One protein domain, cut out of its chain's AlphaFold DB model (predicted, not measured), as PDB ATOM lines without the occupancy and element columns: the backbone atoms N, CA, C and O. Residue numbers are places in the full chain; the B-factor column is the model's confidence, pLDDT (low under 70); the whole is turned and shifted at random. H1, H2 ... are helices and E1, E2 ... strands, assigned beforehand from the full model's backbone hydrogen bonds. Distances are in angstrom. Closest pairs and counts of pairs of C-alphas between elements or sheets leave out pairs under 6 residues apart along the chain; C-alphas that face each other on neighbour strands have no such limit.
ATOM      1  N   PHE A 622    -145.804 -52.328 524.422       84.38
ATOM      2  CA  PHE A 622    -145.536 -52.758 525.795       84.38
ATOM      3  C   PHE A 622    -146.022 -51.705 526.809       84.38
ATOM      4  O   PHE A 622    -145.932 -50.505 526.523       84.38
ATOM      5  N   PRO A 623    -146.495 -52.124 527.998       86.38
ATOM      6  CA  PRO A 623    -146.914 -51.201 529.045       86.38
ATOM      7  C   PRO A 623    -145.746 -50.324 529.534       86.38
ATOM      8  O   PRO A 623    -144.595 -50.768 529.523       86.38
ATOM      9  N   PRO A 624    -146.011 -49.099 530.020       88.94
ATOM     10  CA  PRO A 624    -145.017 -48.282 530.711       88.94
ATOM     11  C   PRO A 624    -144.373 -49.018 531.896       88.94
ATOM     12  O   PRO A 624    -145.060 -49.686 532.669       88.94
ATOM     13  N   LEU A 625    -143.055 -48.862 532.075       88.81
ATOM     14  CA  LEU A 625    -142.265 -49.606 533.072       88.81
ATOM     15  C   LEU A 625    -142.821 -49.499 534.499       88.81
ATOM     16  O   LEU A 625    -142.837 -50.480 535.236       88.81
ATOM     17  N   ASN A 626    -143.322 -48.327 534.887       88.50
ATOM     18  CA  ASN A 626    -143.896 -48.082 536.212       88.50
ATOM     19  C   ASN A 626    -145.243 -48.792 536.466       88.50
ATOM     20  O   ASN A 626    -145.689 -48.826 537.611       88.50
ATOM     21  N   GLN A 627    -145.878 -49.376 535.444       89.88
ATOM     22  CA  GLN A 627    -147.077 -50.207 535.602       89.88
ATOM     23  C   GLN A 627    -146.756 -51.667 535.943       89.88
ATOM     24  O   GLN A 627    -147.671 -52.400 536.309       89.88
ATOM     25  N   TYR A 628    -145.497 -52.113 535.810       89.19
ATOM     26  CA  TYR A 628    -145.143 -53.518 536.052       89.19
ATOM     27  C   TYR A 628    -143.828 -53.766 536.794       89.19
ATOM     28  O   TYR A 628    -143.730 -54.781 537.475       89.19
ATOM     29  N   ILE A 629    -142.846 -52.864 536.737       91.50
ATOM     30  CA  ILE A 629    -141.609 -52.938 537.529       91.50
ATOM     31  C   ILE A 629    -141.836 -52.315 538.911       91.50
ATOM     32  O   ILE A 629    -142.479 -51.269 539.035       91.50
ATOM     33  N   LYS A 630    -141.294 -52.928 539.968       92.12
ATOM     34  CA  LYS A 630    -141.311 -52.380 541.333       92.12
ATOM     35  C   LYS A 630    -140.581 -51.021 541.392       92.12
ATOM     36  O   LYS A 630    -139.454 -50.930 540.899       92.12
ATOM     37  N   PRO A 631    -141.151 -49.973 542.025       90.69
ATOM     38  CA  PRO A 631    -140.560 -48.629 542.022       90.69
ATOM     39  C   PRO A 631    -139.121 -48.550 542.556       90.69
ATOM     40  O   PRO A 631    -138.314 -47.791 542.020       90.69
ATOM     41  N   ASN A 632    -138.763 -49.355 543.564       91.38
ATOM     42  CA  ASN A 632    -137.397 -49.424 544.092       91.38
ATOM     43  C   ASN A 632    -136.422 -50.063 543.086       91.38
ATOM     44  O   ASN A 632    -135.343 -49.520 542.873       91.38
ATOM     45  N   MET A 633    -136.821 -51.153 542.421       90.38
ATOM     46  CA  MET A 633    -136.012 -51.829 541.399       90.38
ATOM     47  C   MET A 633    -135.769 -50.927 540.184       90.38
ATOM     48  O   MET A 633    -134.645 -50.856 539.689       90.38
ATOM     49  N   LEU A 634    -136.791 -50.185 539.740       88.31
ATOM     50  CA  LEU A 634    -136.645 -49.196 538.668       88.31
ATOM     51  C   LEU A 634    -135.714 -48.047 539.091       88.31
ATOM     52  O   LEU A 634    -134.816 -47.682 538.340       88.31
ATOM     53  N   SER A 635    -135.876 -47.522 540.310       87.88
ATOM     54  CA  SER A 635    -135.022 -46.450 540.846       87.88
ATOM     55  C   SER A 635    -133.556 -46.879 540.961       87.88
ATOM     56  O   SER A 635    -132.666 -46.146 540.534       87.88
ATOM     57  N   GLN A 636    -133.298 -48.084 541.480       88.56
ATOM     58  CA  GLN A 636    -131.950 -48.643 541.591       88.56
ATOM     59  C   GLN A 636    -131.313 -48.843 540.213       88.56
ATOM     60  O   GLN A 636    -130.182 -48.421 539.999       88.56
ATOM     61  N   TYR A 637    -132.046 -49.425 539.261       88.69
ATOM     62  CA  TYR A 637    -131.551 -49.628 537.901       88.69
ATOM     63  C   TYR A 637    -131.188 -48.294 537.211       88.69
ATOM     64  O   TYR A 637    -130.170 -48.200 536.526       88.69
ATOM     65  N   MET A 638    -131.981 -47.236 537.417       86.25
ATOM     66  CA  MET A 638    -131.685 -45.906 536.866       86.25
ATOM     67  C   MET A 638    -130.478 -45.235 537.548       86.25
ATOM     68  O   MET A 638    -129.731 -44.525 536.879       86.25
ATOM     69  N   ALA A 639    -130.239 -45.482 538.842       86.25
ATOM     70  CA  ALA A 639    -129.023 -45.034 539.531       86.25
ATOM     71  C   ALA A 639    -127.768 -45.793 539.049       86.25
ATOM     72  O   ALA A 639    -126.704 -45.195 538.864       86.25
ATOM     73  N   ASP A 640    -127.903 -47.089 538.761       86.06
ATOM     74  CA  ASP A 640    -126.873 -47.904 538.112       86.06
ATOM     75  C   ASP A 640    -126.487 -47.318 536.738       86.06
ATOM     76  O   ASP A 640    -125.300 -47.139 536.467       86.06
ATOM     77  N   LEU A 641    -127.460 -46.920 535.904       82.94
ATOM     78  CA  LEU A 641    -127.204 -46.252 534.612       82.94
ATOM     79  C   LEU A 641    -126.522 -44.880 534.723       82.94
ATOM     80  O   LEU A 641    -125.859 -44.447 533.785       82.94
ATOM     81  N   GLN A 642    -126.703 -44.168 535.837       76.12
ATOM     82  CA  GLN A 642    -126.070 -42.863 536.066       76.12
ATOM     83  C   GLN A 642    -124.630 -42.981 536.588       76.12
ATOM     84  O   GLN A 642    -123.872 -42.016 536.515       76.12
ATOM     85  N   THR A 643    -124.251 -44.146 537.121       77.25
ATOM     86  CA  THR A 643    -122.953 -44.374 537.781       77.25
ATOM     87  C   THR A 643    -122.029 -45.310 537.004       77.25
ATOM     88  O   THR A 643    -120.808 -45.194 537.113       77.25
ATOM     89  N   GLN A 644    -122.581 -46.216 536.196       78.44
ATOM     90  CA  GLN A 644    -121.834 -47.183 535.395       78.44
ATOM     91  C   GLN A 644    -121.803 -46.744 533.927       78.44
ATOM     92  O   GLN A 644    -122.791 -46.262 533.380       78.44
ATOM     93  N   GLN A 645    -120.659 -46.926 533.264       84.75
ATOM     94  CA  GLN A 645    -120.560 -46.695 531.821       84.75
ATOM     95  C   GLN A 645    -121.370 -47.749 531.050       84.75
ATOM     96  O   GLN A 645    -121.483 -48.897 531.493       84.75
ATOM     97  N   VAL A 646    -121.868 -47.374 529.872       91.62
ATOM     98  CA  VAL A 646    -122.472 -48.301 528.901       91.62
ATOM     99  C   VAL A 646    -121.603 -48.404 527.648       91.62
ATOM    100  O   VAL A 646    -120.846 -47.489 527.326       91.62
ATOM    101  N   ALA A 647    -121.709 -49.515 526.929       93.62
ATOM    102  CA  ALA A 647    -120.996 -49.770 525.686       93.62
ATOM    103  C   ALA A 647    -121.882 -50.532 524.692       93.62
ATOM    104  O   ALA A 647    -122.846 -51.192 525.079       93.62
ATOM    105  N   PHE A 648    -121.576 -50.454 523.399       93.50
ATOM    106  CA  PHE A 648    -122.297 -51.202 522.369       93.50
ATOM    107  C   PHE A 648    -121.373 -51.708 521.263       93.50
ATOM    108  O   PHE A 648    -120.397 -51.055 520.893       93.50
ATOM    109  N   PHE A 649    -121.728 -52.855 520.690       94.19
ATOM    110  CA  PHE A 649    -121.086 -53.389 519.494       94.19
ATOM    111  C   PHE A 649    -121.706 -52.772 518.227       94.19
ATOM    112  O   PHE A 649    -122.909 -52.483 518.178       94.19
ATOM    113  N   ILE A 650    -120.883 -52.527 517.208       93.44
ATOM    114  CA  ILE A 650    -121.296 -51.911 515.939       93.44
ATOM    115  C   ILE A 650    -120.394 -52.376 514.787       93.44
ATOM    116  O   ILE A 650    -119.180 -52.478 514.958       93.44
ATOM    117  N   SER A 651    -120.967 -52.627 513.609       94.00
ATOM    118  CA  SER A 651    -120.183 -52.733 512.372       94.00
ATOM    119  C   SER A 651    -119.959 -51.345 511.770       94.00
ATOM    120  O   SER A 651    -120.872 -50.518 511.710       94.00
ATOM    121  N   LYS A 652    -118.770 -51.106 511.214       94.00
ATOM    122  CA  LYS A 652    -118.475 -49.920 510.393       94.00
ATOM    123  C   LYS A 652    -119.423 -49.764 509.193       94.00
ATOM    124  O   LYS A 652    -119.726 -48.627 508.819       94.00
ATOM    125  N   ARG A 653    -119.983 -50.861 508.652       91.81
ATOM    126  CA  ARG A 653    -121.044 -50.845 507.619       91.81
ATOM    127  C   ARG A 653    -122.281 -50.068 508.074       91.81
ATOM    128  O   ARG A 653    -122.885 -49.383 507.255       91.81
ATOM    129  N   GLU A 654    -122.631 -50.103 509.362       90.88
ATOM    130  CA  GLU A 654    -123.775 -49.348 509.901       90.88
ATOM    131  C   GLU A 654    -123.588 -47.827 509.794       90.88
ATOM    132  O   GLU A 654    -124.570 -47.094 509.726       90.88
ATOM    133  N   ILE A 655    -122.338 -47.351 509.768       93.94
ATOM    134  CA  ILE A 655    -121.999 -45.927 509.685       93.94
ATOM    135  C   ILE A 655    -121.772 -45.507 508.231       93.94
ATOM    136  O   ILE A 655    -122.466 -44.614 507.744       93.94
ATOM    137  N   VAL A 656    -120.847 -46.162 507.519       92.75
ATOM    138  CA  VAL A 656    -120.399 -45.723 506.178       92.75
ATOM    139  C   VAL A 656    -121.049 -46.470 505.010       92.75
ATOM    140  O   VAL A 656    -120.879 -46.069 503.860       92.75
ATOM    141  N   GLY A 657    -121.790 -47.552 505.272       84.25
ATOM    142  CA  GLY A 657    -122.347 -48.421 504.234       84.25
ATOM    143  C   GLY A 657    -123.283 -47.693 503.267       84.25
ATOM    144  O   GLY A 657    -123.976 -46.740 503.635       84.25
ATOM    145  N   ILE A 658    -123.331 -48.156 502.016       76.75
ATOM    146  CA  ILE A 658    -124.156 -47.561 500.948       76.75
ATOM    147  C   ILE A 658    -125.628 -47.478 501.387       76.75
ATOM    148  O   ILE A 658    -126.241 -46.419 501.268       76.75
ATOM    149  N   GLU A 659    -126.138 -48.547 501.999       74.25
ATOM    150  CA  GLU A 659    -127.520 -48.689 502.477       74.25
ATOM    151  C   GLU A 659    -127.906 -47.743 503.626       74.25
ATOM    152  O   GLU A 659    -129.092 -47.447 503.794       74.25
ATOM    153  N   ASN A 660    -126.944 -47.239 504.411       80.06
ATOM    154  CA  ASN A 660    -127.252 -46.306 505.492       80.06
ATOM    155  C   ASN A 660    -127.746 -44.967 504.913       80.06
ATOM    156  O   ASN A 660    -127.016 -44.281 504.197       80.06
ATOM    157  N   LYS A 661    -128.977 -44.571 505.242       83.88
ATOM    158  CA  LYS A 661    -129.598 -43.316 504.781       83.88
ATOM    159  C   LYS A 661    -129.444 -42.154 505.771       83.88
ATOM    160  O   LYS A 661    -129.873 -41.046 505.464       83.88
ATOM    161  N   TYR A 662    -128.850 -42.386 506.943       86.69
ATOM    162  CA  TYR A 662    -128.771 -41.411 508.030       86.69
ATOM    163  C   TYR A 662    -127.373 -40.787 508.144       86.69
ATOM    164  O   TYR A 662    -126.362 -41.477 508.037       86.69
ATOM    165  N   THR A 663    -127.310 -39.484 508.422       92.50
ATOM    166  CA  THR A 663    -126.077 -38.727 508.736       92.50
ATOM    167  C   THR A 663    -125.779 -38.649 510.239       92.50
ATOM    168  O   THR A 663    -124.742 -38.140 510.653       92.50
ATOM    169  N   GLN A 664    -126.680 -39.168 511.064       93.00
ATOM    170  CA  GLN A 664    -126.589 -39.255 512.519       93.00
ATOM    171  C   GLN A 664    -127.071 -40.644 512.957       93.00
ATOM    172  O   GLN A 664    -127.687 -41.356 512.157       93.00
ATOM    173  N   LEU A 665    -126.792 -41.070 514.190       90.44
ATOM    174  CA  LEU A 665    -127.464 -42.260 514.727       90.44
ATOM    175  C   LEU A 665    -128.980 -42.011 514.849       90.44
ATOM    176  O   LEU A 665    -129.446 -40.871 514.886       90.44
ATOM    177  N   GLN A 666    -129.768 -43.084 514.914       88.12
ATOM    178  CA  GLN A 666    -131.189 -42.967 515.245       88.12
ATOM    179  C   GLN A 666    -131.366 -42.437 516.679       88.12
ATOM    180  O   GLN A 666    -130.444 -42.509 517.489       88.12
ATOM    181  N   GLN A 667    -132.543 -41.883 516.985       87.12
ATOM    182  CA  GLN A 667    -132.829 -41.251 518.281       87.12
ATOM    183  C   GLN A 667    -132.564 -42.191 519.467       87.12
ATOM    184  O   GLN A 667    -131.933 -41.780 520.438       87.12
ATOM    185  N   SER A 668    -132.985 -43.454 519.348       89.62
ATOM    186  CA  SER A 668    -132.685 -44.511 520.312       89.62
ATOM    187  C   SER A 668    -131.524 -45.386 519.832       89.62
ATOM    188  O   SER A 668    -131.494 -45.804 518.674       89.62
ATOM    189  N   LYS A 669    -130.597 -45.725 520.735       89.31
ATOM    190  CA  LYS A 669    -129.555 -46.744 520.516       89.31
ATOM    191  C   LYS A 669    -129.475 -47.676 521.723       89.31
ATOM    192  O   LYS A 669    -129.268 -47.221 522.845       89.31
ATOM    193  N   PHE A 670    -129.605 -48.975 521.469       88.62
ATOM    194  CA  PHE A 670    -129.379 -50.029 522.458       88.62
ATOM    195  C   PHE A 670    -127.888 -50.168 522.794       88.62
ATOM    196  O   PHE A 670    -127.033 -50.097 521.902       88.62
ATOM    197  N   ALA A 671    -127.599 -50.363 524.079       90.06
ATOM    198  CA  ALA A 671    -126.272 -50.567 524.649       90.06
ATOM    199  C   ALA A 671    -126.356 -51.509 525.860       90.06
ATOM    200  O   ALA A 671    -127.401 -51.612 526.493       90.06
ATOM    201  N   GLY A 672    -125.262 -52.179 526.213       90.06
ATOM    202  CA  GLY A 672    -125.146 -52.909 527.475       90.06
ATOM    203  C   GLY A 672    -124.316 -52.136 528.496       90.06
ATOM    204  O   GLY A 672    -123.558 -51.237 528.137       90.06
ATOM    205  N   PHE A 673    -124.395 -52.498 529.773       89.19
ATOM    206  CA  PHE A 673    -123.447 -51.993 530.776       89.19
ATOM    207  C   PHE A 673    -122.015 -52.418 530.404       89.19
ATOM    208  O   PHE A 673    -121.785 -53.588 530.091       89.19
ATOM    209  N   SER A 674    -121.032 -51.509 530.444       89.69
ATOM    210  CA  SER A 674    -119.673 -51.772 529.928       89.69
ATOM    211  C   SER A 674    -119.021 -52.995 530.577       89.69
ATOM    212  O   SER A 674    -118.426 -53.815 529.886       89.69
ATOM    213  N   GLY A 675    -119.198 -53.172 531.892       86.69
ATOM    214  CA  GLY A 675    -118.683 -54.333 532.626       86.69
ATOM    215  C   GLY A 675    -119.343 -55.671 532.264       86.69
ATOM    216  O   GLY A 675    -118.804 -56.714 532.618       86.69
ATOM    217  N   ASP A 676    -120.478 -55.667 531.562       86.56
ATOM    218  CA  ASP A 676    -121.116 -56.867 531.010       86.56
ATOM    219  C   ASP A 676    -120.753 -57.070 529.522       86.56
ATOM    220  O   ASP A 676    -120.553 -58.200 529.072       86.56
ATOM    221  N   MET A 677    -120.560 -55.978 528.773       88.88
ATOM    222  CA  MET A 677    -120.061 -56.009 527.390       88.88
ATOM    223  C   MET A 677    -118.594 -56.458 527.296       88.88
ATOM    224  O   MET A 677    -118.250 -57.182 526.368       88.88
ATOM    225  N   GLU A 678    -117.741 -56.134 528.273       88.88
ATOM    226  CA  GLU A 678    -116.365 -56.664 528.341       88.88
ATOM    227  C   GLU A 678    -116.334 -58.183 528.575       88.88
ATOM    228  O   GLU A 678    -115.487 -58.874 528.015       88.88
ATOM    229  N   LYS A 679    -117.287 -58.740 529.340       85.69
ATOM    230  CA  LYS A 679    -117.422 -60.201 529.505       85.69
ATOM    231  C   LYS A 679    -117.868 -60.857 528.193       85.69
ATOM    232  O   LYS A 679    -117.337 -61.894 527.812       85.69
ATOM    233  N   THR A 680    -118.795 -60.213 527.479       85.25
ATOM    234  CA  THR A 680    -119.241 -60.641 526.140       85.25
ATOM    235  C   THR A 680    -118.083 -60.618 525.133       85.25
ATOM    236  O   THR A 680    -117.912 -61.546 524.347       85.25
ATOM    237  N   LEU A 681    -117.221 -59.596 525.194       89.31
ATOM    238  CA  LEU A 681    -116.005 -59.541 524.385       89.31
ATOM    239  C   LEU A 681    -114.995 -60.632 524.782       89.31
ATOM    240  O   LEU A 681    -114.415 -61.255 523.900       89.31
ATOM    241  N   ALA A 682    -114.820 -60.917 526.075       85.94
ATOM    242  CA  ALA A 682    -113.950 -62.000 526.531       85.94
ATOM    243  C   ALA A 682    -114.417 -63.383 526.031       85.94
ATOM    244  O   ALA A 682    -113.581 -64.188 525.621       85.94
ATOM    245  N   ASN A 683    -115.732 -63.641 525.986       79.00
ATOM    246  CA  ASN A 683    -116.295 -64.826 525.329       79.00
ATOM    247  C   ASN A 683    -115.958 -64.864 523.832       79.00
ATOM    248  O   ASN A 683    -115.483 -65.883 523.337       79.00
ATOM    249  N   PHE A 684    -116.180 -63.761 523.113       85.81
ATOM    250  CA  PHE A 684    -115.911 -63.669 521.673       85.81
ATOM    251  C   PHE A 684    -114.426 -63.851 521.326       85.81
ATOM    252  O   PHE A 684    -114.092 -64.581 520.397       85.81
ATOM    253  N   ASP A 685    -113.515 -63.243 522.087       86.81
ATOM    254  CA  ASP A 685    -112.078 -63.469 521.916       86.81
ATOM    255  C   ASP A 685    -111.700 -64.930 522.233       86.81
ATOM    256  O   ASP A 685    -110.871 -65.514 521.532       86.81
ATOM    257  N   TYR A 686    -112.342 -65.560 523.228       81.00
ATOM    258  CA  TYR A 686    -112.101 -66.963 523.579       81.00
ATOM    259  C   TYR A 686    -112.680 -67.965 522.559       81.00
ATOM    260  O   TYR A 686    -112.082 -69.017 522.340       81.00
ATOM    261  N   SER A 687    -113.795 -67.658 521.881       76.25
ATOM    262  CA  SER A 687    -114.380 -68.526 520.840       76.25
ATOM    263  C   SER A 687    -113.559 -68.586 519.543       76.25
ATOM    264  O   SER A 687    -113.982 -69.211 518.572       76.25
ATOM    265  N   GLY A 688    -112.394 -67.930 519.498       81.88
ATOM    266  CA  GLY A 688    -111.619 -67.739 518.271       81.88
ATOM    267  C   GLY A 688    -112.198 -66.646 517.368       81.88
ATOM    268  O   GLY A 688    -111.914 -66.648 516.172       81.88
ATOM    269  N   LYS A 689    -112.984 -65.716 517.933       85.94
ATOM    270  CA  LYS A 689    -113.728 -64.658 517.229       85.94
ATOM    271  C   LYS A 689    -114.814 -65.191 516.290       85.94
ATOM    272  O   LYS A 689    -115.033 -64.643 515.209       85.94
ATOM    273  N   ASP A 690    -115.530 -66.233 516.712       83.00
ATOM    274  CA  ASP A 690    -116.741 -66.673 516.012       83.00
ATOM    275  C   ASP A 690    -117.833 -65.591 516.100       83.00
ATOM    276  O   ASP A 690    -118.377 -65.313 517.173       83.00
ATOM    277  N   ILE A 691    -118.167 -64.979 514.958       83.12
ATOM    278  CA  ILE A 691    -119.223 -63.962 514.846       83.12
ATOM    279  C   ILE A 691    -120.576 -64.529 515.290       83.12
ATOM    280  O   ILE A 691    -121.376 -63.801 515.881       83.12
ATOM    281  N   LYS A 692    -120.824 -65.827 515.078       78.56
ATOM    282  CA  LYS A 692    -122.051 -66.473 515.538       78.56
ATOM    283  C   LYS A 692    -122.141 -66.450 517.065       78.56
ATOM    284  O   LYS A 692    -123.197 -66.099 517.575       78.56
ATOM    285  N   GLN A 693    -121.046 -66.705 517.789       76.81
ATOM    286  CA  GLN A 693    -121.009 -66.549 519.250       76.81
ATOM    287  C   GLN A 693    -121.333 -65.106 519.670       76.81
ATOM    288  O   GLN A 693    -122.108 -64.911 520.596       76.81
ATOM    289  N   LEU A 694    -120.814 -64.083 518.979       82.44
ATOM    290  CA  LEU A 694    -121.132 -62.680 519.300       82.44
ATOM    291  C   LEU A 694    -122.614 -62.339 519.057       82.44
ATOM    292  O   LEU A 694    -123.216 -61.591 519.827       82.44
ATOM    293  N   ILE A 695    -123.213 -62.891 517.999       78.56
ATOM    294  CA  ILE A 695    -124.649 -62.764 517.706       78.56
ATOM    295  C   ILE A 695    -125.486 -63.490 518.769       78.56
ATOM    296  O   ILE A 695    -126.448 -62.915 519.285       78.56
ATOM    297  N   ASP A 696    -125.108 -64.723 519.111       72.81
ATOM    298  CA  ASP A 696    -125.793 -65.569 520.087       72.81
ATOM    299  C   ASP A 696    -125.651 -65.032 521.523       72.81
ATOM    300  O   ASP A 696    -126.600 -65.154 522.295       72.81
ATOM    301  N   ASP A 697    -124.541 -64.390 521.889       74.75
ATOM    302  CA  ASP A 697    -124.362 -63.746 523.198       74.75
ATOM    303  C   ASP A 697    -125.220 -62.472 523.318       74.75
ATOM    304  O   ASP A 697    -125.849 -62.227 524.348       74.75
ATOM    305  N   LEU A 698    -125.296 -61.669 522.250       76.62
ATOM    306  CA  LEU A 698    -126.042 -60.402 522.232       76.62
ATOM    307  C   LEU A 698    -127.540 -60.554 521.900       76.62
ATOM    308  O   LEU A 698    -128.285 -59.587 522.041       76.62
ATOM    309  N   LYS A 699    -127.980 -61.729 521.421       72.31
ATOM    310  CA  LYS A 699    -129.341 -62.007 520.899       72.31
ATOM    311  C   LYS A 699    -129.851 -60.961 519.899       72.31
ATOM    312  O   LYS A 699    -131.025 -60.588 519.878       72.31
ATOM    313  N   VAL A 700    -128.946 -60.495 519.046       71.81
ATOM    314  CA  VAL A 700    -129.240 -59.580 517.935       71.81
ATOM    315  C   VAL A 700    -129.775 -60.342 516.717       71.81
ATOM    316  O   VAL A 700    -129.805 -61.569 516.683       71.81
ATOM    317  N   ASN A 701    -130.221 -59.615 515.689       70.31
ATOM    318  CA  ASN A 701    -130.611 -60.220 514.414       70.31
ATOM    319  C   ASN A 701    -129.435 -61.040 513.813       70.31
ATOM    320  O   ASN A 701    -128.314 -60.532 513.826       70.31
ATOM    321  N   PRO A 702    -129.652 -62.241 513.237       72.75
ATOM    322  CA  PRO A 702    -128.576 -63.057 512.659       72.75
ATOM    323  C   PRO A 702    -127.752 -62.374 511.559       72.75
ATOM    324  O   PRO A 702    -126.595 -62.720 511.372       72.75
ATOM    325  N   ASN A 703    -128.309 -61.372 510.873       78.69
ATOM    326  CA  ASN A 703    -127.621 -60.613 509.824       78.69
ATOM    327  C   ASN A 703    -127.012 -59.299 510.363       78.69
ATOM    328  O   ASN A 703    -126.728 -58.371 509.602       78.69
ATOM    329  N   LYS A 704    -126.873 -59.163 511.692       83.19
ATOM    330  CA  LYS A 704    -126.327 -57.964 512.345       83.19
ATOM    331  C   LYS A 704    -124.850 -57.750 512.008       83.19
ATOM    332  O   LYS A 704    -124.440 -56.609 511.791       83.19
ATOM    333  N   PHE A 705    -124.089 -58.841 511.981       88.44
ATOM    334  CA  PHE A 705    -122.660 -58.891 511.708       88.44
ATOM    335  C   PHE A 705    -122.391 -60.041 510.730       88.44
ATOM    336  O   PHE A 705    -122.886 -61.146 510.930       88.44
ATOM    337  N   ASN A 706    -121.604 -59.777 509.694       85.88
ATOM    338  CA  ASN A 706    -121.208 -60.720 508.652       85.88
ATOM    339  C   ASN A 706    -119.679 -60.895 508.678       85.88
ATOM    340  O   ASN A 706    -118.971 -60.071 509.248       85.88
ATOM    341  N   LEU A 707    -119.161 -61.931 508.010       83.81
ATOM    342  CA  LEU A 707    -117.716 -62.220 507.959       83.81
ATOM    343  C   LEU A 707    -116.870 -61.094 507.328       83.81
ATOM    344  O   LEU A 707    -115.688 -60.993 507.631       83.81
ATOM    345  N   ASP A 708    -117.478 -60.232 506.510       86.06
ATOM    346  CA  ASP A 708    -116.818 -59.094 505.852       86.06
ATOM    347  C   ASP A 708    -116.985 -57.753 506.615       86.06
ATOM    348  O   ASP A 708    -116.740 -56.681 506.057       86.06
ATOM    349  N   ASP A 709    -117.470 -57.769 507.866       88.62
ATOM    350  CA  ASP A 709    -117.644 -56.563 508.690       88.62
ATOM    351  C   ASP A 709    -116.424 -56.243 509.563       88.62
ATOM    352  O   ASP A 709    -116.080 -57.009 510.458       88.62
ATOM    353  N   GLU A 710    -115.893 -55.021 509.460       94.62
ATOM    354  CA  GLU A 710    -115.057 -54.467 510.532       94.62
ATOM    355  C   GLU A 710    -115.942 -54.172 511.767       94.62
ATOM    356  O   GLU A 710    -116.694 -53.186 511.781       94.62
ATOM    357  N   ILE A 711    -115.865 -55.014 512.806       96.06
ATOM    358  CA  ILE A 711    -116.670 -54.896 514.041       96.06
ATOM    359  C   ILE A 711    -115.885 -54.172 515.147       96.06
ATOM    360  O   ILE A 711    -114.706 -54.451 515.394       96.06
ATOM    361  N   PHE A 712    -116.568 -53.275 515.862       97.00
ATOM    362  CA  PHE A 712    -116.029 -52.459 516.950       97.00
ATOM    363  C   PHE A 712    -116.895 -52.538 518.215       97.00
ATOM    364  O   PHE A 712    -118.119 -52.647 518.136       97.00
ATOM    365  N   LEU A 713    -116.257 -52.400 519.380       96.81
ATOM    366  CA  LEU A 713    -116.890 -52.086 520.663       96.81
ATOM    367  C   LEU A 713    -116.699 -50.591 520.960       96.81
ATOM    368  O   LEU A 713    -115.572 -50.089 520.968       96.81
ATOM    369  N   VAL A 714    -117.802 -49.880 521.193       96.00
ATOM    370  CA  VAL A 714    -117.832 -48.440 521.481       96.00
ATOM    371  C   VAL A 714    -118.231 -48.218 522.933       96.00
ATOM    372  O   VAL A 714    -119.318 -48.627 523.335       96.00
ATOM    373  N   TYR A 715    -117.382 -47.541 523.701       93.81
ATOM    374  CA  TYR A 715    -117.644 -47.164 525.090       93.81
ATOM    375  C   TYR A 715    -118.249 -45.758 525.140       93.81
ATOM    376  O   TYR A 715    -117.751 -44.819 524.513       93.81
ATOM    377  N   VAL A 716    -119.328 -45.600 525.900       90.06
ATOM    378  CA  VAL A 716    -120.097 -44.359 525.981       90.06
ATOM    379  C   VAL A 716    -119.753 -43.638 527.278       90.06
ATOM    380  O   VAL A 716    -119.961 -44.143 528.382       90.06
ATOM    381  N   LYS A 717    -119.206 -42.429 527.144       74.56
ATOM    382  CA  LYS A 717    -118.853 -41.585 528.284       74.56
ATOM    383  C   LYS A 717    -120.067 -40.848 528.849       74.56
ATOM    384  O   LYS A 717    -120.872 -40.295 528.103       74.56
ATOM    385  N   ALA A 718    -120.117 -40.734 530.175       68.25
ATOM    386  CA  ALA A 718    -121.106 -39.921 530.884       68.25
ATOM    387  C   ALA A 718    -120.967 -38.403 530.615       68.25
ATOM    388  O   ALA A 718    -121.954 -37.679 530.695       68.25
ATOM    389  N   ASP A 719    -119.774 -37.920 530.239       71.12
ATOM    390  CA  ASP A 719    -119.498 -36.493 529.979       71.12
ATOM    391  C   ASP A 719    -120.167 -35.930 528.704       71.12
ATOM    392  O   ASP A 719    -120.213 -34.716 528.516       71.12
ATOM    393  N   LYS A 720    -120.729 -36.788 527.841       75.56
ATOM    394  CA  LYS A 720    -121.326 -36.408 526.545       75.56
ATOM    395  C   LYS A 720    -122.773 -35.902 526.616       75.56
ATOM    396  O   LYS A 720    -123.332 -35.560 525.575       75.56
ATOM    397  N   GLY A 721    -123.393 -35.862 527.797       82.19
ATOM    398  CA  GLY A 721    -124.796 -35.441 527.950       82.19
ATOM    399  C   GLY A 721    -125.816 -36.445 527.396       82.19
ATOM    400  O   GLY A 721    -126.935 -36.071 527.043       82.19
ATOM    401  N   PHE A 722    -125.437 -37.721 527.291       88.06
ATOM    402  CA  PHE A 722    -126.362 -38.787 526.915       88.06
ATOM    403  C   PHE A 722    -127.417 -39.026 528.001       88.06
ATOM    404  O   PHE A 722    -127.125 -38.992 529.196       88.06
ATOM    405  N   LEU A 723    -128.645 -39.291 527.561       88.31
ATOM    406  CA  LEU A 723    -129.778 -39.658 528.399       88.31
ATOM    407  C   LEU A 723    -130.000 -41.167 528.293       88.31
ATOM    408  O   LEU A 723    -130.131 -41.701 527.190       88.31
ATOM    409  N   TYR A 724    -130.050 -41.841 529.439       88.50
ATOM    410  CA  TYR A 724    -130.183 -43.294 529.531       88.50
ATOM    411  C   TYR A 724    -131.532 -43.694 530.139       88.50
ATOM    412  O   TYR A 724    -132.041 -43.014 531.029       88.50
ATOM    413  N   THR A 725    -132.088 -44.823 529.699       89.00
ATOM    414  CA  THR A 725    -133.261 -45.471 530.305       89.00
ATOM    415  C   THR A 725    -133.135 -46.993 530.270       89.00
ATOM    416  O   THR A 725    -132.435 -47.551 529.421       89.00
ATOM    417  N   MET A 726    -133.864 -47.672 531.158       89.75
ATOM    418  CA  MET A 726    -134.247 -49.071 530.949       89.75
ATOM    419  C   MET A 726    -135.065 -49.181 529.646       89.75
ATOM    420  O   MET A 726    -135.940 -48.331 529.433       89.75
ATOM    421  N   PRO A 727    -134.820 -50.184 528.785       88.44
ATOM    422  CA  PRO A 727    -135.577 -50.375 527.553       88.44
ATOM    423  C   PRO A 727    -137.040 -50.728 527.834       88.44
ATOM    424  O   PRO A 727    -137.356 -51.517 528.728       88.44
ATOM    425  N   THR A 728    -137.935 -50.168 527.027       86.00
ATOM    426  CA  THR A 728    -139.385 -50.389 527.109       86.00
ATOM    427  C   THR A 728    -139.882 -51.451 526.129       86.00
ATOM    428  O   THR A 728    -140.923 -52.056 526.369       86.00
ATOM    429  N   GLY A 729    -139.149 -51.684 525.036       81.00
ATOM    430  CA  GLY A 729    -139.569 -52.514 523.906       81.00
ATOM    431  C   GLY A 729    -140.442 -51.769 522.890       81.00
ATOM    432  O   GLY A 729    -140.949 -52.393 521.956       81.00
ATOM    433  N   ASN A 730    -140.623 -50.458 523.075       84.44
ATOM    434  CA  ASN A 730    -141.351 -49.556 522.181       84.44
ATOM    435  C   ASN A 730    -140.404 -48.616 521.402       84.44
ATOM    436  O   ASN A 730    -140.859 -47.718 520.696       84.44
ATOM    437  N   GLU A 731    -139.085 -48.780 521.544       84.50
ATOM    438  CA  GLU A 731    -138.086 -47.964 520.859       84.50
ATOM    439  C   GLU A 731    -138.037 -48.245 519.341       84.50
ATOM    440  O   GLU A 731    -138.195 -49.393 518.906       84.50
ATOM    441  N   PRO A 732    -137.721 -47.236 518.505       73.00
ATOM    442  CA  PRO A 732    -137.377 -47.464 517.106       73.00
ATOM    443  C   PRO A 732    -136.231 -48.478 516.972       73.00
ATOM    444  O   PRO A 732    -135.201 -48.354 517.634       73.00
ATOM    445  N   GLY A 733    -136.413 -49.481 516.110       64.88
ATOM    446  CA  GLY A 733    -135.416 -50.529 515.863       64.88
ATOM    447  C   GLY A 733    -135.489 -51.756 516.783       64.88
ATOM    448  O   GLY A 733    -134.676 -52.663 516.609       64.88
ATOM    449  N   VAL A 734    -136.452 -51.841 517.712       73.06
ATOM    450  CA  VAL A 734    -136.692 -53.061 518.511       73.06
ATOM    451  C   VAL A 734    -136.995 -54.261 517.609       73.06
ATOM    452  O   VAL A 734    -138.007 -54.293 516.906       73.06
ATOM    453  N   TYR A 735    -136.162 -55.302 517.687       65.69
ATOM    454  CA  TYR A 735    -136.457 -56.588 517.058       65.69
ATOM    455  C   TYR A 735    -137.376 -57.411 517.973       65.69
ATOM    456  O   TYR A 735    -136.932 -58.115 518.881       65.69
ATOM    457  N   ALA A 736    -138.684 -57.283 517.743       62.12
ATOM    458  CA  ALA A 736    -139.737 -57.714 518.667       62.12
ATOM    459  C   ALA A 736    -139.728 -59.206 519.064       62.12
ATOM    460  O   ALA A 736    -140.349 -59.541 520.070       62.12
ATOM    461  N   ALA A 737    -139.040 -60.074 518.312       55.75
ATOM    462  CA  ALA A 737    -138.924 -61.502 518.611       55.75
ATOM    463  C   ALA A 737    -137.866 -61.839 519.680       55.75
ATOM    464  O   ALA A 737    -138.016 -62.833 520.387       55.75
ATOM    465  N   PHE A 738    -136.821 -61.012 519.826       60.75
ATOM    466  CA  PHE A 738    -135.750 -61.226 520.813       60.75
ATOM    467  C   PHE A 738    -135.815 -60.266 522.006       60.75
ATOM    468  O   PHE A 738    -135.176 -60.520 523.026       60.75
ATOM    469  N   PHE A 739    -136.612 -59.196 521.914       70.00
ATOM    470  CA  PHE A 739    -136.776 -58.242 523.007       70.00
ATOM    471  C   PHE A 739    -137.323 -58.888 524.291       70.00
ATOM    472  O   PHE A 739    -138.321 -59.616 524.264       70.00
ATOM    473  N   LYS A 740    -136.717 -58.538 525.431       73.81
ATOM    474  CA  LYS A 740    -137.130 -58.986 526.764       73.81
ATOM    475  C   LYS A 740    -137.393 -57.790 527.697       73.81
ATOM    476  O   LYS A 740    -136.500 -56.969 527.895       73.81
ATOM    477  N   PRO A 741    -138.588 -57.699 528.318       76.81
ATOM    478  CA  PRO A 741    -138.901 -56.702 529.341       76.81
ATOM    479  C   PRO A 741    -137.886 -56.622 530.493       76.81
ATOM    480  O   PRO A 741    -137.181 -57.589 530.790       76.81
ATOM    481  N   ALA A 742    -137.900 -55.475 531.181       75.56
ATOM    482  CA  ALA A 742    -137.082 -55.135 532.354       75.56
ATOM    483  C   ALA A 742    -135.568 -54.906 532.118       75.56
ATOM    484  O   ALA A 742    -134.813 -54.827 533.086       75.56
ATOM    485  N   GLY A 743    -135.101 -54.787 530.866       75.00
ATOM    486  CA  GLY A 743    -133.669 -54.595 530.561       75.00
ATOM    487  C   GLY A 743    -132.799 -55.824 530.849       75.00
ATOM    488  O   GLY A 743    -131.589 -55.707 531.052       75.00
ATOM    489  N   ILE A 744    -133.425 -57.003 530.893       72.06
ATOM    490  CA  ILE A 744    -132.790 -58.289 531.175       72.06
ATOM    491  C   ILE A 744    -132.551 -59.032 529.856       72.06
ATOM    492  O   ILE A 744    -133.482 -59.618 529.299       72.06
ATOM    493  N   LEU A 745    -131.299 -59.111 529.401       65.50
ATOM    494  CA  LEU A 745    -130.926 -60.094 528.382       65.50
ATOM    495  C   LEU A 745    -130.883 -61.506 529.011       65.50
ATOM    496  O   LEU A 745    -130.702 -61.645 530.235       65.50
ATOM    497  N   PRO A 746    -131.092 -62.576 528.215       56.91
ATOM    498  CA  PRO A 746    -130.937 -63.941 528.711       56.91
ATOM    499  C   PRO A 746    -129.543 -64.186 529.287       56.91
ATOM    500  O   PRO A 746    -128.593 -63.447 529.037       56.91
ATOM    501  N   THR A 747    -129.440 -65.248 530.075       54.34
ATOM    502  CA  THR A 747    -128.145 -65.790 530.482       54.34
ATOM    503  C   THR A 747    -127.348 -66.199 529.244       54.34
ATOM    504  O   THR A 747    -127.889 -66.843 528.349       54.34
ATOM    505  N   ILE A 748    -126.072 -65.827 529.203       53.78
ATOM    506  CA  ILE A 748    -125.100 -66.384 528.267       53.78
ATOM    507  C   ILE A 748    -124.412 -67.538 528.995       53.78
ATOM    508  O   ILE A 748    -123.630 -67.299 529.918       53.78
ATOM    509  N   ASP A 749    -124.702 -68.768 528.567       45.25
ATOM    510  CA  ASP A 749    -124.096 -69.984 529.110       45.25
ATOM    511  C   ASP A 749    -123.355 -70.799 528.043       45.25
ATOM    512  O   ASP A 749    -123.886 -71.105 526.972       45.25
ATOM    513  N   ASN A 750    -122.160 -71.249 528.442       40.91
ATOM    514  CA  ASN A 750    -121.170 -72.060 527.725       40.91
ATOM    515  C   ASN A 750    -120.336 -71.364 526.635       40.91
ATOM    516  O   ASN A 750    -120.686 -71.373 525.459       40.91
ATOM    517  N   ILE A 751    -119.084 -71.072 527.002       37.31
ATOM    518  CA  ILE A 751    -117.981 -71.809 526.369       37.31
ATOM    519  C   ILE A 751    -117.447 -72.822 527.388       37.31
ATOM    520  O   ILE A 751    -117.208 -72.473 528.547       37.31
ATOM    521  N   THR A 752    -117.247 -74.068 526.954       42.00
ATOM    522  CA  THR A 752    -117.003 -75.288 527.759       42.00
ATOM    523  C   THR A 752    -115.699 -75.308 528.581       42.00
ATOM    524  O   THR A 752    -115.300 -76.359 529.075       42.00
ATOM    525  N   VAL A 753    -115.008 -74.171 528.706       40.94
ATOM    526  CA  VAL A 753    -113.692 -74.040 529.359       40.94
ATOM    527  C   VAL A 753    -113.584 -72.790 530.252       40.94
ATOM    528  O   VAL A 753    -112.772 -72.779 531.172       40.94
ATOM    529  N   VAL A 754    -114.402 -71.747 530.037       46.72
ATOM    530  CA  VAL A 754    -114.296 -70.464 530.777       46.72
ATOM    531  C   VAL A 754    -115.233 -70.404 531.992       46.72
ATOM    532  O   VAL A 754    -114.916 -69.755 532.986       46.72
ATOM    533  N   GLY A 755    -116.366 -71.115 531.953       46.62
ATOM    534  CA  GLY A 755    -117.178 -71.419 533.143       46.62
ATOM    535  C   GLY A 755    -117.856 -70.236 533.852       46.62
ATOM    536  O   GLY A 755    -118.276 -70.399 534.996       46.62
ATOM    537  N   GLN A 756    -117.970 -69.061 533.221       52.81
ATOM    538  CA  GLN A 756    -118.645 -67.895 533.805       52.81
ATOM    539  C   GLN A 756    -120.009 -67.627 533.161       52.81
ATOM    540  O   GLN A 756    -120.115 -67.407 531.959       52.81
ATOM    541  N   VAL A 757    -121.036 -67.597 534.010       58.28
ATOM    542  CA  VAL A 757    -122.433 -67.291 533.679       58.28
ATOM    543  C   VAL A 757    -122.589 -65.774 533.505       58.28
ATOM    544  O   VAL A 757    -122.636 -65.043 534.500       58.28
ATOM    545  N   ILE A 758    -122.669 -65.265 532.271       62.31
ATOM    546  CA  ILE A 758    -122.868 -63.822 532.035       62.31
ATOM    547  C   ILE A 758    -124.369 -63.518 532.003       62.31
ATOM    548  O   ILE A 758    -125.159 -64.226 531.384       62.31
ATOM    549  N   ARG A 759    -124.780 -62.440 532.676       72.25
ATOM    550  CA  ARG A 759    -126.179 -61.990 532.760       72.25
ATOM    551  C   ARG A 759    -126.270 -60.523 532.331       72.25
ATOM    552  O   ARG A 759    -126.474 -59.667 533.194       72.25
ATOM    553  N   PRO A 760    -126.021 -60.206 531.047       73.94
ATOM    554  CA  PRO A 760    -125.872 -58.824 530.625       73.94
ATOM    555  C   PRO A 760    -127.175 -58.038 530.793       73.94
ATOM    556  O   PRO A 760    -128.283 -58.558 530.646       73.94
ATOM    557  N   ARG A 761    -127.030 -56.758 531.129       84.81
ATOM    558  CA  ARG A 761    -128.140 -55.814 531.269       84.81
ATOM    559  C   ARG A 761    -128.148 -54.881 530.066       84.81
ATOM    560  O   ARG A 761    -127.105 -54.331 529.714       84.81
ATOM    561  N   GLU A 762    -129.313 -54.717 529.453       86.44
ATOM    562  CA  GLU A 762    -129.534 -53.867 528.279       86.44
ATOM    563  C   GLU A 762    -130.154 -52.535 528.695       86.44
ATOM    564  O   GLU A 762    -131.083 -52.518 529.501       86.44
ATOM    565  N   ALA A 763    -129.651 -51.450 528.111       89.88
ATOM    566  CA  ALA A 763    -130.012 -50.056 528.319       89.88
ATOM    567  C   ALA A 763    -130.279 -49.353 526.974       89.88
ATOM    568  O   ALA A 763    -129.810 -49.791 525.920       89.88
ATOM    569  N   VAL A 764    -130.975 -48.214 527.008       90.31
ATOM    570  CA  VAL A 764    -131.224 -47.371 525.825       90.31
ATOM    571  C   VAL A 764    -130.673 -45.972 526.041       90.31
ATOM    572  O   VAL A 764    -130.984 -45.319 527.034       90.31
ATOM    573  N   ILE A 765    -129.914 -45.497 525.058       91.25
ATOM    574  CA  ILE A 765    -129.515 -44.099 524.891       91.25
ATOM    575  C   ILE A 765    -130.626 -43.406 524.090       91.25
ATOM    576  O   ILE A 765    -130.830 -43.763 522.931       91.25
ATOM    577  N   THR A 766    -131.363 -42.460 524.681       89.25
ATOM    578  CA  THR A 766    -132.609 -41.889 524.104       89.25
ATOM    579  C   THR A 766    -132.421 -40.599 523.300       89.25
ATOM    580  O   THR A 766    -133.364 -40.105 522.679       89.25
ATOM    581  N   ASN A 767    -131.203 -40.057 523.304       90.75
ATOM    582  CA  ASN A 767    -130.749 -38.918 522.502       90.75
ATOM    583  C   ASN A 767    -129.517 -39.283 521.649       90.75
ATOM    584  O   ASN A 767    -128.642 -38.453 521.396       90.75
ATOM    585  N   ALA A 768    -129.429 -40.541 521.201       91.06
ATOM    586  CA  ALA A 768    -128.291 -41.048 520.435       91.06
ATOM    587  C   ALA A 768    -128.090 -40.313 519.094       91.06
ATOM    588  O   ALA A 768    -126.968 -40.253 518.595       91.06
ATOM    589  N   ASN A 769    -129.128 -39.660 518.565       91.00
ATOM    590  CA  ASN A 769    -129.052 -38.773 517.401       91.00
ATOM    591  C   ASN A 769    -128.145 -37.541 517.585       91.00
ATOM    592  O   ASN A 769    -127.814 -36.900 516.593       91.00
ATOM    593  N   MET A 770    -127.678 -37.234 518.803       91.38
ATOM    594  CA  MET A 770    -126.577 -36.281 519.012       91.38
ATOM    595  C   MET A 770    -125.256 -36.737 518.359       91.38
ATOM    596  O   MET A 770    -124.384 -35.909 518.099       91.38
ATOM    597  N   VAL A 771    -125.104 -38.033 518.058       92.38
ATOM    598  CA  VAL A 771    -123.962 -38.594 517.322       92.38
ATOM    599  C   VAL A 771    -124.137 -38.344 515.821       92.38
ATOM    600  O   VAL A 771    -124.592 -39.213 515.069       92.38
ATOM    601  N   VAL A 772    -123.762 -37.145 515.379       92.56
ATOM    602  CA  VAL A 772    -123.637 -36.799 513.956       92.56
ATOM    603  C   VAL A 772    -122.341 -37.402 513.408       92.56
ATOM    604  O   VAL A 772    -121.259 -37.135 513.925       92.56
ATOM    605  N   HIS A 773    -122.447 -38.221 512.360       93.75
ATOM    606  CA  HIS A 773    -121.320 -38.942 511.749       93.75
ATOM    607  C   HIS A 773    -121.163 -38.695 510.242       93.75
ATOM    608  O   HIS A 773    -120.123 -39.017 509.682       93.75
ATOM    609  N   ASN A 774    -122.161 -38.103 509.577       93.44
ATOM    610  CA  ASN A 774    -122.146 -37.722 508.159       93.44
ATOM    611  C   ASN A 774    -121.712 -38.844 507.191       93.44
ATOM    612  O   ASN A 774    -121.067 -38.579 506.179       93.44
ATOM    613  N   LYS A 775    -122.056 -40.104 507.506       93.69
ATOM    614  CA  LYS A 775    -121.601 -41.323 506.806       93.69
ATOM    615  C   LYS A 775    -120.072 -41.475 506.721       93.69
ATOM    616  O   LYS A 775    -119.567 -42.195 505.861       93.69
ATOM    617  N   ASN A 776    -119.326 -40.834 507.619       95.19
ATOM    618  CA  ASN A 776    -117.870 -40.878 507.695       95.19
ATOM    619  C   ASN A 776    -117.418 -41.536 509.013       95.19
ATOM    620  O   ASN A 776    -117.866 -41.179 510.105       95.19
ATOM    621  N   TRP A 777    -116.513 -42.514 508.910       95.81
ATOM    622  CA  TRP A 777    -116.057 -43.290 510.066       95.81
ATOM    623  C   TRP A 777    -115.198 -42.463 511.027       95.81
ATOM    624  O   TRP A 777    -115.386 -42.538 512.237       95.81
ATOM    625  N   ASP A 778    -114.310 -41.620 510.508       95.81
ATOM    626  CA  ASP A 778    -113.381 -40.835 511.328       95.81
ATOM    627  C   ASP A 778    -114.119 -39.769 512.149       95.81
ATOM    628  O   ASP A 778    -113.733 -39.471 513.275       95.81
ATOM    629  N   THR A 779    -115.246 -39.263 511.643       95.25
ATOM    630  CA  THR A 779    -116.173 -38.369 512.350       95.25
ATOM    631  C   THR A 779    -116.868 -39.108 513.498       95.25
ATOM    632  O   THR A 779    -116.906 -38.602 514.619       95.25
ATOM    633  N   PHE A 780    -117.347 -40.336 513.259       95.38
ATOM    634  CA  PHE A 780    -117.909 -41.203 514.304       95.38
ATOM    635  C   PHE A 780    -116.876 -41.525 515.400       95.38
ATOM    636  O   PHE A 780    -117.152 -41.336 516.586       95.38
ATOM    637  N   VAL A 781    -115.662 -41.934 515.016       95.12
ATOM    638  CA  VAL A 781    -114.554 -42.198 515.950       95.12
ATOM    639  C   VAL A 781    -114.164 -40.932 516.714       95.12
ATOM    640  O   VAL A 781    -113.936 -40.997 517.919       95.12
ATOM    641  N   SER A 782    -114.141 -39.771 516.056       93.19
ATOM    642  CA  SER A 782    -113.829 -38.481 516.689       93.19
ATOM    643  C   SER A 782    -114.901 -38.035 517.688       93.19
ATOM    644  O   SER A 782    -114.561 -37.436 518.710       93.19
ATOM    645  N   PHE A 783    -116.180 -38.360 517.456       92.94
ATOM    646  CA  PHE A 783    -117.264 -38.054 518.397       92.94
ATOM    647  C   PHE A 783    -117.058 -38.757 519.747       92.94
ATOM    648  O   PHE A 783    -117.141 -38.114 520.799       92.94
ATOM    649  N   PHE A 784    -116.783 -40.065 519.735       91.75
ATOM    650  CA  PHE A 784    -116.527 -40.844 520.955       91.75
ATOM    651  C   PHE A 784    -115.091 -40.667 521.478       91.75
ATOM    652  O   PHE A 784    -114.854 -40.765 522.682       91.75
ATOM    653  N   GLY A 785    -114.143 -40.340 520.600       91.31
ATOM    654  CA  GLY A 785    -112.704 -40.329 520.851       91.31
ATOM    655  C   GLY A 785    -112.088 -41.713 520.619       91.31
ATOM    656  O   GLY A 785    -112.637 -42.720 521.065       91.31
ATOM    657  N   THR A 786    -110.925 -41.755 519.966       89.69
ATOM    658  CA  THR A 786    -110.219 -42.979 519.526       89.69
ATOM    659  C   THR A 786    -110.101 -44.057 520.603       89.69
ATOM    660  O   THR A 786    -110.409 -45.216 520.347       89.69
ATOM    661  N   ASN A 787    -109.728 -43.679 521.828       90.19
ATOM    662  CA  ASN A 787    -109.540 -44.617 522.944       90.19
ATOM    663  C   ASN A 787    -110.840 -45.315 523.395       90.19
ATOM    664  O   ASN A 787    -110.775 -46.265 524.167       90.19
ATOM    665  N   ASN A 788    -112.005 -44.847 522.933       92.88
ATOM    666  CA  ASN A 788    -113.325 -45.375 523.278       92.88
ATOM    667  C   ASN A 788    -113.974 -46.144 522.106       92.88
ATOM    668  O   ASN A 788    -115.138 -46.523 522.209       92.88
ATOM    669  N   VAL A 789    -113.252 -46.381 520.999       95.12
ATOM    670  CA  VAL A 789    -113.720 -47.162 519.837       95.12
ATOM    671  C   VAL A 789    -112.702 -48.263 519.519       95.12
ATOM    672  O   VAL A 789    -111.758 -48.080 518.754       95.12
ATOM    673  N   LYS A 790    -112.888 -49.428 520.144       95.75
ATOM    674  CA  LYS A 790    -111.988 -50.589 520.084       95.75
ATOM    675  C   LYS A 790    -112.383 -51.490 518.913       95.75
ATOM    676  O   LYS A 790    -113.486 -52.032 518.918       95.75
ATOM    677  N   LYS A 791    -111.508 -51.680 517.920       95.81
ATOM    678  CA  LYS A 791    -111.717 -52.698 516.871       95.81
ATOM    679  C   LYS A 791    -111.577 -54.092 517.485       95.81
ATOM    680  O   LYS A 791    -110.626 -54.323 518.231       95.81
ATOM    681  N   ILE A 792    -112.514 -54.996 517.198       94.81
ATOM    682  CA  ILE A 792    -112.537 -56.357 517.766       94.81
ATOM    683  C   ILE A 792    -112.465 -57.459 516.704       94.81
ATOM    684  O   ILE A 792    -111.931 -58.530 516.993       94.81
ATOM    685  N   TYR A 793    -112.938 -57.193 515.486       93.75
ATOM    686  CA  TYR A 793    -112.847 -58.087 514.327       93.75
ATOM    687  C   TYR A 793    -112.133 -57.348 513.178       93.75
ATOM    688  O   TYR A 793    -112.321 -56.130 513.096       93.75
ATOM    689  N   PRO A 794    -111.259 -58.014 512.389       79.81
ATOM    690  CA  PRO A 794    -110.425 -57.391 511.350       79.81
ATOM    691  C   PRO A 794    -111.196 -56.678 510.229       79.81
ATOM    692  O   PRO A 794    -112.421 -56.853 510.116       79.81
TER     693      PRO A 794
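This is residues 622 to 794 of the 794 residues of an uncharacterized protein of Chryseobacterium sp. 36-9 (UniProt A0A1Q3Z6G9). A strongly twisted sheet of five strands has H3 packed over one face, along E1, and the chain then folds back into H4, which makes a helical hairpin with H3 and only grazes the sheet. H1 lies at one end of the model and grazes the sheet, H5 grazes it near E3 and E5, and a 45-residue stretch, 717 to 761, runs past the E4 edge and loops out beyond the helical hairpin. The 173 printed residues hold, in order, H1 E1 H2 E2 H3 H4 E3 E4 H5 E5; the sheet's order is E4 E2 E1 E3 E5, all antiparallel. The class is mixed, with under half of the residues in named elements. The whole is compact, with a radius of gyration of the C-alphas of 15.9 A and spans of 43 by 41 by 29 A.

H1, residues 631 to 643, begins with C-alpha 631 at (-140.560, -48.629, 542.022) and is 18.6 A long. E1, residues 646 to 651, is 17.3 A long, and H2 is residues 653 to 656. E2 is residues 669 to 673, 13.0 A. H3, residues 674 to 686, is 18.1 A long, and H4 is residues 691 to 698, 10.7 A. E3, residues 711 to 716, is 16.3 A long; E4 is residues 762 to 765, 10.3 A. H5 is residues 777 to 784, 11.2 A. E5, residues 789 to 791, ends with C-alpha 791 at (-111.717, -52.698, 516.871).

E1 and E3 are antiparallel at 155 degrees, with N 648 and O 714 2.9 A apart, within hydrogen-bond range. E2 pairs with E1 at N 647 and O 672, 2.8 A, and with E4 at N 763 and O 671, 2.8 A. E5 pairs with E3 at N 713 and O 790, 2.8 A. E4 and E5 are the edge strands. H3 is on the sheet at a height of 9.8 A, over E1 and along the strands, at 5 degrees on the local plane; this gives two layers, a helix on one face of a sheet. E2, H3, H4 and E3 form a split strand-helix-strand unit, two strands of one sheet with helices between them along the chain and another strand, E1, between them in the sheet; its crossover is right-handed. With residues 680 to 684 alone, H3 touches H4 at a shallow tilt of 28 degrees, opposite ways; the closest C-alphas, of Phe 684 and Leu 694, are 5.8 A apart. H1, H4 and H5 only graze the sheet, and H2 is not on it. H2 and H5 only just touch, with 3 pairs of C-alphas within 8 A; the closest are those of Val 656 and Trp 777, 6.3 A. Every O i to N i+4 pair is within hydrogen-bond range in H1, H4 and H5, and 8 of 9 in H3; H2 is too short for such a pair.

The C-alphas farthest apart, of Asn 632 and Ile 658, are 45.2 A apart. The printed part has no cut and ends at the chain's last residue, 794. The links H2 to E2, H4 to E3, E3 to E4 and E4 to H5 are long. In the third of these, residues 724 to 725 pair antiparallel with 764 to 765 of E4. The mean pLDDT of the printed part is 82.8; residues 718, 733, 735 to 738 and 745 to 758 are under 70.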